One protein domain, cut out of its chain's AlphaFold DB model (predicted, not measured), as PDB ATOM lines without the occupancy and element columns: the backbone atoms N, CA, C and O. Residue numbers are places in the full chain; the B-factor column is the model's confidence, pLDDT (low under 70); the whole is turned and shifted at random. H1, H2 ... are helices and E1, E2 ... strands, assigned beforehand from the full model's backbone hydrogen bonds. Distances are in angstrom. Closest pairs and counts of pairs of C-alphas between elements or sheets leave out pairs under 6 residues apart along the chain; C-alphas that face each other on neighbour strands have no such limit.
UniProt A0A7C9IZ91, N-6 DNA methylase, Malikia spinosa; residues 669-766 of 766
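Overview. This is residues 669 to 766 of the 766 residues of the protein "N-6 DNA methylase" of Malikia spinosa (UniProt A0A7C9IZ91). Little regular structure: a small antiparallel sheet, E1 E3 E2, has helices H1 and H2 making a corner on one side and hairpin E4 E5 on the other. The 98 printed residues, 39 in named elements, are mixed in class and compact, radius of gyration of the C-alphas 14.1 A, spanning 38 by 33 by 24 A.

Arrangement. Find E1, residues 672 to 674, antiparallel to E3, residues 703 to 706, N 704 and O 673 2.8 A apart. E2, residues 685 to 689, makes a hairpin with E3. H1, residues 708 to 721, touches H2, residues 723 to 729, with 714 to 718 alone, closest C-alphas Ile 717 and Val 726, 5.8 A. H1 has 8 of 10 O i to N i+4 pairs within hydrogen-bond range, H2 1 of 3, 3 of 4 at i+3.

Along the chain. C-alpha 672 is at (204.770, 363.314, 259.510); E4, residues 741 to 743, and E5, residues 751 to 753, form a hairpin, and C-alpha 753 is at (216.629, 355.960, 276.829).

Size, cuts and confidence. Links E2-E3 and H2-E4 are long; residues 745 to 766 have pLDDT under 70.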
ATOM      1  N   GLU A 669     205.377 361.709 254.149       86.31
ATOM      2  CA  GLU A 669     205.215 363.087 253.664       86.31
ATOM      3  C   GLU A 669     203.838 363.659 254.019       86.31
ATOM      4  O   GLU A 669     203.719 364.831 254.373       86.31
ATOM      5  N   LYS A 670     202.790 362.828 253.981       87.62
ATOM      6  CA  LYS A 670     201.438 363.248 254.367       87.62
ATOM      7  C   LYS A 670     201.232 363.312 255.883       87.62
ATOM      8  O   LYS A 670     200.503 364.185 256.367       87.62
ATOM      9  N   TYR A 671     201.772 362.345 256.627       90.44
ATOM     10  CA  TYR A 671     201.411 362.132 258.036       90.44
ATOM     11  C   TYR A 671     202.456 362.609 259.043       90.44
ATOM     12  O   TYR A 671     202.128 362.676 260.228       90.44
ATOM     13  N   THR A 672     203.670 362.950 258.615       92.00
ATOM     14  CA  THR A 672     204.770 363.314 259.510       92.00
ATOM     15  C   THR A 672     205.349 364.670 259.130       92.00
ATOM     16  O   THR A 672     205.686 364.904 257.976       92.00
ATOM     17  N   ILE A 673     205.517 365.544 260.120       92.06
ATOM     18  CA  ILE A 673     206.210 366.837 259.987       92.06
ATOM     19  C   ILE A 673     207.190 367.008 261.148       92.06
ATOM     20  O   ILE A 673     207.212 366.192 262.073       92.06
ATOM     21  N   PHE A 674     208.006 368.050 261.131       93.00
ATOM     22  CA  PHE A 674     208.812 368.481 262.261       93.00
ATOM     23  C   PHE A 674     208.033 369.420 263.186       93.00
ATOM     24  O   PHE A 674     207.205 370.214 262.741       93.00
ATOM     25  N   TYR A 675     208.311 369.373 264.494       91.69
ATOM     26  CA  TYR A 675     207.554 370.175 265.465       91.69
ATOM     27  C   TYR A 675     207.689 371.688 265.248       91.69
ATOM     28  O   TYR A 675     206.790 372.432 265.626       91.69
ATOM     29  N   TRP A 676     208.789 372.144 264.642       92.62
ATOM     30  CA  TRP A 676     209.027 373.558 264.334       92.62
ATOM     31  C   TRP A 676     208.305 374.043 263.071       92.62
ATOM     32  O   TRP A 676     208.344 375.236 262.780       92.62
ATOM     33  N   GLU A 677     207.655 373.154 262.314       92.50
ATOM     34  CA  GLU A 677     206.825 373.537 261.164       92.50
ATOM     35  C   GLU A 677     205.464 374.113 261.592       92.50
ATOM     36  O   GLU A 677     204.783 374.742 260.784       92.50
ATOM     37  N   LEU A 678     205.075 373.947 262.864       88.94
ATOM     38  CA  LEU A 678     203.852 374.511 263.436       88.94
ATOM     39  C   LEU A 678     204.171 375.539 264.521       88.94
ATOM     40  O   LEU A 678     205.046 375.339 265.359       88.94
ATOM     41  N   SER A 679     203.410 376.635 264.533       84.44
ATOM     42  CA  SER A 679     203.521 377.678 265.560       84.44
ATOM     43  C   SER A 679     203.001 377.215 266.924       84.44
ATOM     44  O   SER A 679     203.531 377.639 267.944       84.44
ATOM     45  N   ASP A 680     202.004 376.325 266.929       83.25
ATOM     46  CA  ASP A 680     201.413 375.714 268.120       83.25
ATOM     47  C   ASP A 680     201.148 374.222 267.872       83.25
ATOM     48  O   ASP A 680     200.636 373.829 266.821       83.25
ATOM     49  N   ILE A 681     201.465 373.379 268.860       83.81
ATOM     50  CA  ILE A 681     201.214 371.931 268.803       83.81
ATOM     51  C   ILE A 681     199.794 371.660 269.323       83.81
ATOM     52  O   ILE A 681     199.533 371.759 270.524       83.81
ATOM     53  N   GLY A 682     198.871 371.302 268.427       77.38
ATOM     54  CA  GLY A 682     197.476 370.996 268.757       77.38
ATOM     55  C   GLY A 682     196.649 370.510 267.558       77.38
ATOM     56  O   GLY A 682     197.140 370.436 266.432       77.38
ATOM     57  N   GLY A 683     195.378 370.165 267.795       83.62
ATOM     58  CA  GLY A 683     194.474 369.631 266.766       83.62
ATOM     59  C   GLY A 683     194.705 368.143 266.483       83.62
ATOM     60  O   GLY A 683     194.735 367.337 267.411       83.62
ATOM     61  N   ASP A 684     194.856 367.784 265.203       87.94
ATOM     62  CA  ASP A 684     195.089 366.397 264.765       87.94
ATOM     63  C   ASP A 684     196.541 365.927 264.962       87.94
ATOM     64  O   ASP A 684     196.810 364.729 264.848       87.94
ATOM     65  N   TRP A 685     197.477 366.835 265.253       89.94
ATOM     66  CA  TRP A 685     198.903 366.536 265.387       89.94
ATOM     67  C   TRP A 685     199.287 366.180 266.823       89.94
ATOM     68  O   TRP A 685     198.906 366.859 267.777       89.94
ATOM     69  N   VAL A 686     200.084 365.126 266.978       89.69
ATOM     70  CA  VAL A 686     200.602 364.657 268.271       89.69
ATOM     71  C   VAL A 686     202.106 364.432 268.196       89.69
ATOM     72  O   VAL A 686     202.650 364.202 267.119       89.69
ATOM     73  N   LEU A 687     202.782 364.487 269.344       89.75
ATOM     74  CA  LEU A 687     204.218 364.221 269.432       89.75
ATOM     75  C   LEU A 687     204.533 362.809 268.928       89.75
ATOM     76  O   LEU A 687     203.900 361.836 269.354       89.75
ATOM     77  N   PHE A 688     205.524 362.719 268.045       88.12
ATOM     78  CA  PHE A 688     205.905 361.483 267.384       88.12
ATOM     79  C   PHE A 688     207.391 361.206 267.554       88.12
ATOM     80  O   PHE A 688     208.253 361.984 267.145       88.12
ATOM     81  N   GLN A 689     207.681 360.079 268.190       86.50
ATOM     82  CA  GLN A 689     209.023 359.687 268.555       86.50
ATOM     83  C   GLN A 689     209.544 358.609 267.612       86.50
ATOM     84  O   GLN A 689     209.046 357.485 267.594       86.50
ATOM     85  N   ASN A 690     210.595 358.963 266.883       85.00
ATOM     86  CA  ASN A 690     211.319 358.090 265.974       85.00
ATOM     87  C   ASN A 690     212.547 357.462 266.646       85.00
ATOM     88  O   ASN A 690     213.021 357.900 267.703       85.00
ATOM     89  N   ALA A 691     213.093 356.433 266.000       81.94
ATOM     90  CA  ALA A 691     214.425 355.944 266.321       81.94
ATOM     91  C   ALA A 691     215.488 357.009 266.010       81.94
ATOM     92  O   ALA A 691     215.363 357.795 265.075       81.94
ATOM     93  N   SER A 692     216.553 357.024 266.811       78.56
ATOM     94  CA  SER A 692     217.693 357.916 266.611       78.56
ATOM     95  C   SER A 692     218.710 357.278 265.664       78.56
ATOM     96  O   SER A 692     218.965 356.080 265.746       78.56
ATOM     97  N   SER A 693     219.359 358.088 264.825       74.50
ATOM     98  CA  SER A 693     220.476 357.645 263.977       74.50
ATOM     99  C   SER A 693     221.788 357.444 264.750       74.50
ATOM    100  O   SER A 693     222.732 356.852 264.231       74.50
ATOM    101  N   LYS A 694     221.864 357.929 265.995       78.56
ATOM    102  CA  LYS A 694     223.031 357.812 266.887       78.56
ATOM    103  C   LYS A 694     222.619 357.325 268.273       78.56
ATOM    104  O   LYS A 694     221.519 357.639 268.730       78.56
ATOM    105  N   THR A 695     223.509 356.609 268.960       80.62
ATOM    106  CA  THR A 695     223.306 356.241 270.369       80.62
ATOM    107  C   THR A 695     223.426 357.484 271.245       80.62
ATOM    108  O   THR A 695     224.490 358.097 271.304       80.62
ATOM    109  N   GLN A 696     222.343 357.877 271.911       79.81
ATOM    110  CA  GLN A 696     222.300 359.083 272.744       79.81
ATOM    111  C   GLN A 696     221.202 358.993 273.803       79.81
ATOM    112  O   GLN A 696     220.278 358.200 273.685       79.81
ATOM    113  N   PHE A 697     221.268 359.817 274.850       76.19
ATOM    114  CA  PHE A 697     220.243 359.801 275.903       76.19
ATOM    115  C   PHE A 697     218.894 360.372 275.446       76.19
ATOM    116  O   PHE A 697     217.861 359.901 275.911       76.19
ATOM    117  N   VAL A 698     218.894 361.364 274.548       78.75
ATOM    118  CA  VAL A 698     217.690 362.028 274.022       78.75
ATOM    119  C   VAL A 698     217.876 362.264 272.523       78.75
ATOM    120  O   VAL A 698     218.910 362.782 272.118       78.75
ATOM    121  N   GLY A 699     216.896 361.879 271.704       79.44
ATOM    122  CA  GLY A 699     216.915 362.018 270.241       79.44
ATOM    123  C   GLY A 699     215.646 361.457 269.598       79.44
ATOM    124  O   GLY A 699     214.863 360.820 270.305       79.44
ATOM    125  N   GLY A 700     215.419 361.681 268.302       83.50
ATOM    126  CA  GLY A 700     214.227 361.176 267.605       83.50
ATOM    127  C   GLY A 700     212.921 361.759 268.155       83.50
ATOM    128  O   GLY A 700     211.926 361.055 268.237       83.50
ATOM    129  N   LEU A 701     212.947 363.003 268.638       87.31
ATOM    130  CA  LEU A 701     211.791 363.737 269.187       87.31
ATOM    131  C   LEU A 701     211.462 364.975 268.341       87.31
ATOM    132  O   LEU A 701     210.793 365.900 268.792       87.31
ATOM    133  N   GLU A 702     211.986 365.013 267.124       89.50
ATOM    134  CA  GLU A 702     211.852 366.130 266.207       89.50
ATOM    135  C   GLU A 702     210.520 366.134 265.443       89.50
ATOM    136  O   GLU A 702     210.174 367.162 264.867       89.50
ATOM    137  N   ASN A 703     209.745 365.044 265.470       91.88
ATOM    138  CA  ASN A 703     208.570 364.882 264.618       91.88
ATOM    139  C   ASN A 703     207.216 364.995 265.338       91.88
ATOM    140  O   ASN A 703     207.065 364.715 266.527       91.88
ATOM    141  N   LEU A 704     206.203 365.367 264.556       92.00
ATOM    142  CA  LEU A 704     204.784 365.266 264.876       92.00
ATOM    143  C   LEU A 704     204.120 364.283 263.910       92.00
ATOM    144  O   LEU A 704     204.468 364.240 262.731       92.00
ATOM    145  N   LEU A 705     203.138 363.534 264.405       90.88
ATOM    146  CA  LEU A 705     202.297 362.629 263.628       90.88
ATOM    147  C   LEU A 705     200.888 363.209 263.533       90.88
ATOM    148  O   LEU A 705     200.289 363.562 264.552       90.88
ATOM    149  N   ARG A 706     200.318 363.235 262.330       90.00
ATOM    150  CA  ARG A 706     198.905 363.550 262.114       90.00
ATOM    151  C   ARG A 706     198.054 362.355 262.530       90.00
ATOM    152  O   ARG A 706     197.760 361.467 261.734       90.00
ATOM    153  N   TRP A 707     197.700 362.315 263.808       88.06
ATOM    154  CA  TRP A 707     196.987 361.203 264.413       88.06
ATOM    155  C   TRP A 707     195.473 361.357 264.303       88.06
ATOM    156  O   TRP A 707     194.822 360.431 263.829       88.06
ATOM    157  N   GLY A 708     194.886 362.485 264.726       80.19
ATOM    158  CA  GLY A 708     193.430 362.712 264.649       80.19
ATOM    159  C   GLY A 708     192.581 361.570 265.244       80.19
ATOM    160  O   GLY A 708     191.566 361.167 264.676       80.19
ATOM    161  N   GLY A 709     193.051 360.938 266.330       80.75
ATOM    162  CA  GLY A 709     192.428 359.739 266.922       80.75
ATOM    163  C   GLY A 709     192.633 358.434 266.131       80.75
ATOM    164  O   GLY A 709     191.994 357.421 266.413       80.75
ATOM    165  N   GLY A 710     193.505 358.452 265.127       80.62
ATOM    166  CA  GLY A 710     193.849 357.344 264.241       80.62
ATOM    167  C   GLY A 710     192.838 357.088 263.123       80.62
ATOM    168  O   GLY A 710     193.038 356.161 262.348       80.62
ATOM    169  N   VAL A 711     191.746 357.855 263.015       84.81
ATOM    170  CA  VAL A 711     190.627 357.538 262.105       84.81
ATOM    171  C   VAL A 711     191.026 357.655 260.633       84.81
ATOM    172  O   VAL A 711     190.758 356.741 259.853       84.81
ATOM    173  N   GLU A 712     191.667 358.762 260.250       85.62
ATOM    174  CA  GLU A 712     192.094 358.990 258.864       85.62
ATOM    175  C   GLU A 712     193.160 357.975 258.442       85.62
ATOM    176  O   GLU A 712     193.021 357.330 257.403       85.62
ATOM    177  N   LEU A 713     194.171 357.763 259.290       85.62
ATOM    178  CA  LEU A 713     195.238 356.803 259.026       85.62
ATOM    179  C   LEU A 713     194.703 355.362 258.956       85.62
ATOM    180  O   LEU A 713     195.050 354.631 258.034       85.62
ATOM    181  N   LYS A 714     193.796 354.957 259.859       87.75
ATOM    182  CA  LYS A 714     193.131 353.639 259.802       87.75
ATOM    183  C   LYS A 714     192.360 353.449 258.502       87.75
ATOM    184  O   LYS A 714     192.437 352.371 257.917       87.75
ATOM    185  N   ARG A 715     191.630 354.474 258.048       87.69
ATOM    186  CA  ARG A 715     190.902 354.431 256.772       87.69
ATOM    187  C   ARG A 715     191.866 354.252 255.601       87.69
ATOM    188  O   ARG A 715     191.679 353.328 254.820       87.69
ATOM    189  N   TYR A 716     192.924 355.058 255.548       87.12
ATOM    190  CA  TYR A 716     193.963 354.970 254.522       87.12
ATOM    191  C   TYR A 716     194.627 353.584 254.470       87.12
ATOM    192  O   TYR A 716     194.772 352.996 253.399       87.12
ATOM    193  N   ILE A 717     194.974 353.021 255.632       85.75
ATOM    194  CA  ILE A 717     195.563 351.679 255.713       85.75
ATOM    195  C   ILE A 717     194.569 350.622 255.236       85.75
ATOM    196  O   ILE A 717     194.941 349.745 254.461       85.75
ATOM    197  N   LYS A 718     193.307 350.704 255.670       87.19
ATOM    198  CA  LYS A 718     192.262 349.755 255.278       87.19
ATOM    199  C   LYS A 718     192.000 349.783 253.770       87.19
ATOM    200  O   LYS A 718     191.820 348.725 253.176       87.19
ATOM    201  N   GLU A 719     192.012 350.961 253.154       88.69
ATOM    202  CA  GLU A 719     191.861 351.118 251.703       88.69
ATOM    203  C   GLU A 719     193.022 350.483 250.922       88.69
ATOM    204  O   GLU A 719     192.794 349.925 249.851       88.69
ATOM    205  N   ARG A 720     194.250 350.509 251.460       83.19
ATOM    206  CA  ARG A 720     195.434 349.936 250.795       83.19
ATOM    207  C   ARG A 720     195.683 348.458 251.080       83.19
ATOM    208  O   ARG A 720     196.093 347.727 250.186       83.19
ATOM    209  N   LEU A 721     195.515 348.033 252.329       81.31
ATOM    210  CA  LEU A 721     195.955 346.722 252.825       81.31
ATOM    211  C   LEU A 721     194.803 345.849 253.341       81.31
ATOM    212  O   LEU A 721     195.036 344.736 253.814       81.31
ATOM    213  N   GLY A 722     193.565 346.342 253.276       85.12
ATOM    214  CA  GLY A 722     192.404 345.686 253.869       85.12
ATOM    215  C   GLY A 722     192.392 345.755 255.400       85.12
ATOM    216  O   GLY A 722     193.277 346.317 256.047       85.12
ATOM    217  N   ASP A 723     191.364 345.155 256.004       81.25
ATOM    218  CA  ASP A 723     191.143 345.200 257.457       81.25
ATOM    219  C   ASP A 723     192.286 344.576 258.275       81.25
ATOM    220  O   ASP A 723     192.655 345.094 259.329       81.25
ATOM    221  N   ALA A 724     192.904 343.507 257.764       74.81
ATOM    222  CA  ALA A 724     194.037 342.846 258.417       74.81
ATOM    223  C   ALA A 724     195.321 343.706 258.425       74.81
ATOM    224  O   ALA A 724     196.211 343.493 259.252       74.81
ATOM    225  N   GLY A 725     195.422 344.701 257.535       74.19
ATOM    226  CA  GLY A 725     196.586 345.581 257.423       74.19
ATOM    227  C   GLY A 725     196.685 346.628 258.532       74.19
ATOM    228  O   GLY A 725     197.785 347.075 258.852       74.19
ATOM    229  N   VAL A 726     195.564 346.979 259.175       77.50
ATOM    230  CA  VAL A 726     195.524 348.041 260.196       77.50
ATOM    231  C   VAL A 726     196.436 347.716 261.378       77.50
ATOM    232  O   VAL A 726     197.252 348.552 261.755       77.50
ATOM    233  N   GLY A 727     196.371 346.491 261.908       75.25
ATOM    234  CA  GLY A 727     197.240 346.048 263.008       75.25
ATOM    235  C   GLY A 727     198.704 345.825 262.607       75.25
ATOM    236  O   GLY A 727     199.573 345.714 263.467       75.25
ATOM    237  N   SER A 728     199.000 345.780 261.303       74.00
ATOM    238  CA  SER A 728     200.375 345.668 260.798       74.00
ATOM    239  C   SER A 728     201.088 347.018 260.745       74.00
ATOM    240  O   SER A 728     202.317 347.057 260.775       74.00
ATOM    241  N   TRP A 729     200.338 348.117 260.639       81.62
ATOM    242  CA  TRP A 729     200.876 349.476 260.530       81.62
ATOM    243  C   TRP A 729     200.650 350.289 261.804       81.62
ATOM    244  O   TRP A 729     201.551 351.008 262.216       81.62
ATOM    245  N   ILE A 730     199.517 350.127 262.490       84.69
ATOM    246  CA  ILE A 730     199.257 350.731 263.802       84.69
ATOM    247  C   ILE A 730     199.494 349.678 264.882       84.69
ATOM    248  O   ILE A 730     198.692 348.762 265.064       84.69
ATOM    249  N   ARG A 731     200.620 349.809 265.581       83.44
ATOM    250  CA  ARG A 731     201.128 348.863 266.581       83.44
ATOM    251  C   ARG A 731     202.012 349.589 267.597       83.44
ATOM    252  O   ARG A 731     202.253 350.787 267.469       83.44
ATOM    253  N   GLY A 732     202.398 348.888 268.661       79.00
ATOM    254  CA  GLY A 732     203.187 349.469 269.750       79.00
ATOM    255  C   GLY A 732     202.399 350.388 270.693       79.00
ATOM    256  O   GLY A 732     203.000 351.002 271.569       79.00
ATOM    257  N   GLU A 733     201.061 350.466 270.577       80.38
ATOM    258  CA  GLU A 733     200.201 351.310 271.436       80.38
ATOM    259  C   GLU A 733     200.430 351.057 272.933       80.38
ATOM    260  O   GLU A 733     200.370 351.970 273.758       80.38
ATOM    261  N   PHE A 734     200.741 349.816 273.303       78.94
ATOM    262  CA  PHE A 734     200.997 349.453 274.690       78.94
ATOM    263  C   PHE A 734     202.339 349.959 275.227       78.94
ATOM    264  O   PHE A 734     202.509 349.973 276.447       78.94
ATOM    265  N   ALA A 735     203.282 350.343 274.365       79.75
ATOM    266  CA  ALA A 735     204.568 350.917 274.747       79.75
ATOM    267  C   ALA A 735     204.485 352.445 274.927       79.75
ATOM    268  O   ALA A 735     205.353 353.043 275.564       79.75
ATOM    269  N   TRP A 736     203.426 353.090 274.426       82.25
ATOM    270  CA  TRP A 736     203.296 354.547 274.449       82.25
ATOM    271  C   TRP A 736     203.275 355.102 275.880       82.25
ATOM    272  O   TRP A 736     202.474 354.701 276.729       82.25
ATOM    273  N   GLY A 737     204.170 356.054 276.154       76.56
ATOM    274  CA  GLY A 737     204.314 356.690 277.468       76.56
ATOM    275  C   GLY A 737     204.911 355.800 278.569       76.56
ATOM    276  O   GLY A 737     204.953 356.223 279.733       76.56
ATOM    277  N   LYS A 738     205.372 354.586 278.236       80.00
ATOM    278  CA  LYS A 738     206.145 353.724 279.140       80.00
ATOM    279  C   LYS A 738     207.641 354.019 279.010       80.00
ATOM    280  O   LYS A 738     208.100 354.572 278.021       80.00
ATOM    281  N   ARG A 739     208.412 353.664 280.043       81.38
ATOM    282  CA  ARG A 739     209.879 353.727 279.978       81.38
ATOM    283  C   ARG A 739     210.382 352.539 279.166       81.38
ATOM    284  O   ARG A 739     209.973 351.417 279.444       81.38
ATOM    285  N   GLY A 740     211.288 352.793 278.235       81.88
ATOM    286  CA  GLY A 740     211.869 351.769 277.375       81.88
ATOM    287  C   GLY A 740     213.106 352.274 276.646       81.88
ATOM    288  O   GLY A 740     213.627 353.354 276.945       81.88
ATOM    289  N   LEU A 741     213.577 351.472 275.698       83.38
ATOM    290  CA  LEU A 741     214.609 351.859 274.745       83.38
ATOM    291  C   LEU A 741     213.975 351.940 273.361       83.38
ATOM    292  O   LEU A 741     213.253 351.029 272.968       83.38
ATOM    293  N   VAL A 742     214.268 353.008 272.622       81.38
ATOM    294  CA  VAL A 742     213.951 353.070 271.189       81.38
ATOM    295  C   VAL A 742     215.225 352.765 270.423       81.38
ATOM    296  O   VAL A 742     216.275 353.351 270.712       81.38
ATOM    297  N   VAL A 743     215.130 351.834 269.477       79.19
ATOM    298  CA  VAL A 743     216.275 351.312 268.732       79.19
ATOM    299  C   VAL A 743     216.072 351.493 267.234       79.19
ATOM    300  O   VAL A 743     214.980 351.256 266.717       79.19
ATOM    301  N   SER A 744     217.124 351.902 266.524       78.31
ATOM    302  CA  SER A 744     217.120 351.815 265.062       78.31
ATOM    303  C   SER A 744     217.195 350.349 264.634       78.31
ATOM    304  O   SER A 744     217.965 349.566 265.192       78.31
ATOM    305  N   ARG A 745     216.388 349.978 263.634       67.44
ATOM    306  CA  ARG A 745     216.348 348.621 263.061       67.44
ATOM    307  C   ARG A 745     217.192 348.474 261.789       67.44
ATOM    308  O   ARG A 745     217.308 347.362 261.284       67.44
ATOM    309  N   MET A 746     217.742 349.573 261.274       60.31
ATOM    310  CA  MET A 746     218.524 349.627 260.034       60.31
ATOM    311  C   MET A 746     219.894 350.264 260.298       60.31
ATOM    312  O   MET A 746     219.998 351.195 261.103       60.31
ATOM    313  N   GLY A 747     220.933 349.764 259.623       64.50
ATOM    314  CA  GLY A 747     222.326 350.162 259.839       64.50
ATOM    315  C   GLY A 747     222.867 349.637 261.175       64.50
ATOM    316  O   GLY A 747     223.120 348.444 261.326       64.50
ATOM    317  N   GLY A 748     223.025 350.527 262.159       56.91
ATOM    318  CA  GLY A 748     223.464 350.186 263.519       56.91
ATOM    319  C   GLY A 748     222.317 350.101 264.535       56.91
ATOM    320  O   GLY A 748     221.309 350.794 264.404       56.91
ATOM    321  N   LEU A 749     222.500 349.315 265.606       63.25
ATOM    322  CA  LEU A 749     221.613 349.261 266.786       63.25
ATOM    323  C   LEU A 749     221.775 350.516 267.668       63.25
ATOM    324  O   LEU A 749     222.055 350.431 268.864       63.25
ATOM    325  N   ALA A 750     221.649 351.703 267.075       66.00
ATOM    326  CA  ALA A 750     221.669 352.957 267.815       66.00
ATOM    327  C   ALA A 750     220.502 352.974 268.809       66.00
ATOM    328  O   ALA A 750     219.351 352.755 268.424       66.00
ATOM    329  N   THR A 751     220.800 353.210 270.088       63.22
ATOM    330  CA  THR A 751     219.803 353.150 271.165       63.22
ATOM    331  C   THR A 751     219.660 354.486 271.882       63.22
ATOM    332  O   THR A 751     220.607 355.273 271.976       63.22
ATOM    333  N   LYS A 752     218.469 354.743 272.427       69.69
ATOM    334  CA  LYS A 752     218.259 355.821 273.396       69.69
ATOM    335  C   LYS A 752     217.380 355.399 274.559       69.69
ATOM    336  O   LYS A 752     216.545 354.510 274.420       69.69
ATOM    337  N   SER A 753     217.527 356.098 275.682       55.88
ATOM    338  CA  SER A 753     216.629 355.960 276.829       55.88
ATOM    339  C   SER A 753     215.359 356.781 276.620       55.88
ATOM    340  O   SER A 753     215.424 357.966 276.301       55.88
ATOM    341  N   ASP A 754     214.199 356.172 276.841       52.78
ATOM    342  CA  ASP A 754     212.948 356.910 276.965       52.78
ATOM    343  C   ASP A 754     212.766 357.388 278.417       52.78
ATOM    344  O   ASP A 754     212.476 356.604 279.333       52.78
ATOM    345  N   ARG A 755     212.983 358.687 278.660       45.28
ATOM    346  CA  ARG A 755     212.594 359.348 279.912       45.28
ATOM    347  C   ARG A 755     211.321 360.147 279.669       45.28
ATOM    348  O   ARG A 755     211.307 361.034 278.825       45.28
ATOM    349  N   LYS A 756     210.306 359.913 280.518       40.62
ATOM    350  CA  LYS A 756     209.140 360.800 280.679       40.62
ATOM    351  C   LYS A 756     209.601 362.262 280.676       40.62
ATOM    352  O   LYS A 756     210.262 362.683 281.628       40.62
ATOM    353  N   SER A 757     209.205 363.031 279.660       37.44
ATOM    354  CA  SER A 757     209.129 364.481 279.828       37.44
ATOM    355  C   SER A 757     208.081 364.748 280.914       37.44
ATOM    356  O   SER A 757     207.068 364.053 280.998       37.44
ATOM    357  N   SER A 758     208.327 365.717 281.787       33.72
ATOM    358  CA  SER A 758     207.429 366.106 282.880       33.72
ATOM    359  C   SER A 758     206.129 366.776 282.405       33.72
ATOM    360  O   SER A 758     205.422 367.364 283.219       33.72
ATOM    361  N   SER A 759     205.808 366.702 281.111       39.16
ATOM    362  CA  SER A 759     204.556 367.188 280.539       39.16
ATOM    363  C   SER A 759     203.610 366.014 280.276       39.16
ATOM    364  O   SER A 759     204.008 364.937 279.840       39.16
ATOM    365  N   SER A 760     202.331 366.205 280.578       32.28
ATOM    366  CA  SER A 760     201.249 365.216 280.522       32.28
ATOM    367  C   SER A 760     200.863 364.738 279.108       32.28
ATOM    368  O   SER A 760     199.754 364.237 278.921       32.28
ATOM    369  N   GLN A 761     201.730 364.891 278.104       43.47
ATOM    370  CA  GLN A 761     201.446 364.530 276.715       43.47
ATOM    371  C   GLN A 761     202.013 363.145 276.374       43.47
ATOM    372  O   GLN A 761     203.188 362.852 276.587       43.47
ATOM    373  N   LYS A 762     201.143 362.265 275.863       47.31
ATOM    374  CA  LYS A 762     201.500 360.925 275.382       47.31
ATOM    375  C   LYS A 762     202.266 361.058 274.059       47.31
ATOM    376  O   LYS A 762     201.729 361.619 273.112       47.31
ATOM    377  N   SER A 763     203.491 360.540 274.015       50.47
ATOM    378  CA  SER A 763     204.282 360.367 272.789       50.47
ATOM    379  C   SER A 763     203.867 359.066 272.094       50.47
ATOM    380  O   SER A 763     203.732 358.036 272.765       50.47
ATOM    381  N   ILE A 764     203.638 359.124 270.780       55.97
ATOM    382  CA  ILE A 764     203.432 357.949 269.925       55.97
ATOM    383  C   ILE A 764     204.799 357.490 269.403       55.97
ATOM    384  O   ILE A 764     205.582 358.312 268.936       55.97
ATOM    385  N   LEU A 765     205.082 356.189 269.484       56.31
ATOM    386  CA  LEU A 765     206.359 355.594 269.064       56.31
ATOM    387  C   LEU A 765     206.270 355.024 267.635       56.31
ATOM    388  O   LEU A 765     205.274 354.366 267.319       56.31
ATOM    389  N   ASN A 766     207.304 355.257 266.813       46.59
ATOM    390  CA  ASN A 766     207.568 354.598 265.514       46.59
ATOM    391  C   ASN A 766     208.414 353.330 265.667       46.59
ATOM    392  O   ASN A 766     209.340 353.353 266.509       46.59
TER     393      ASN A 766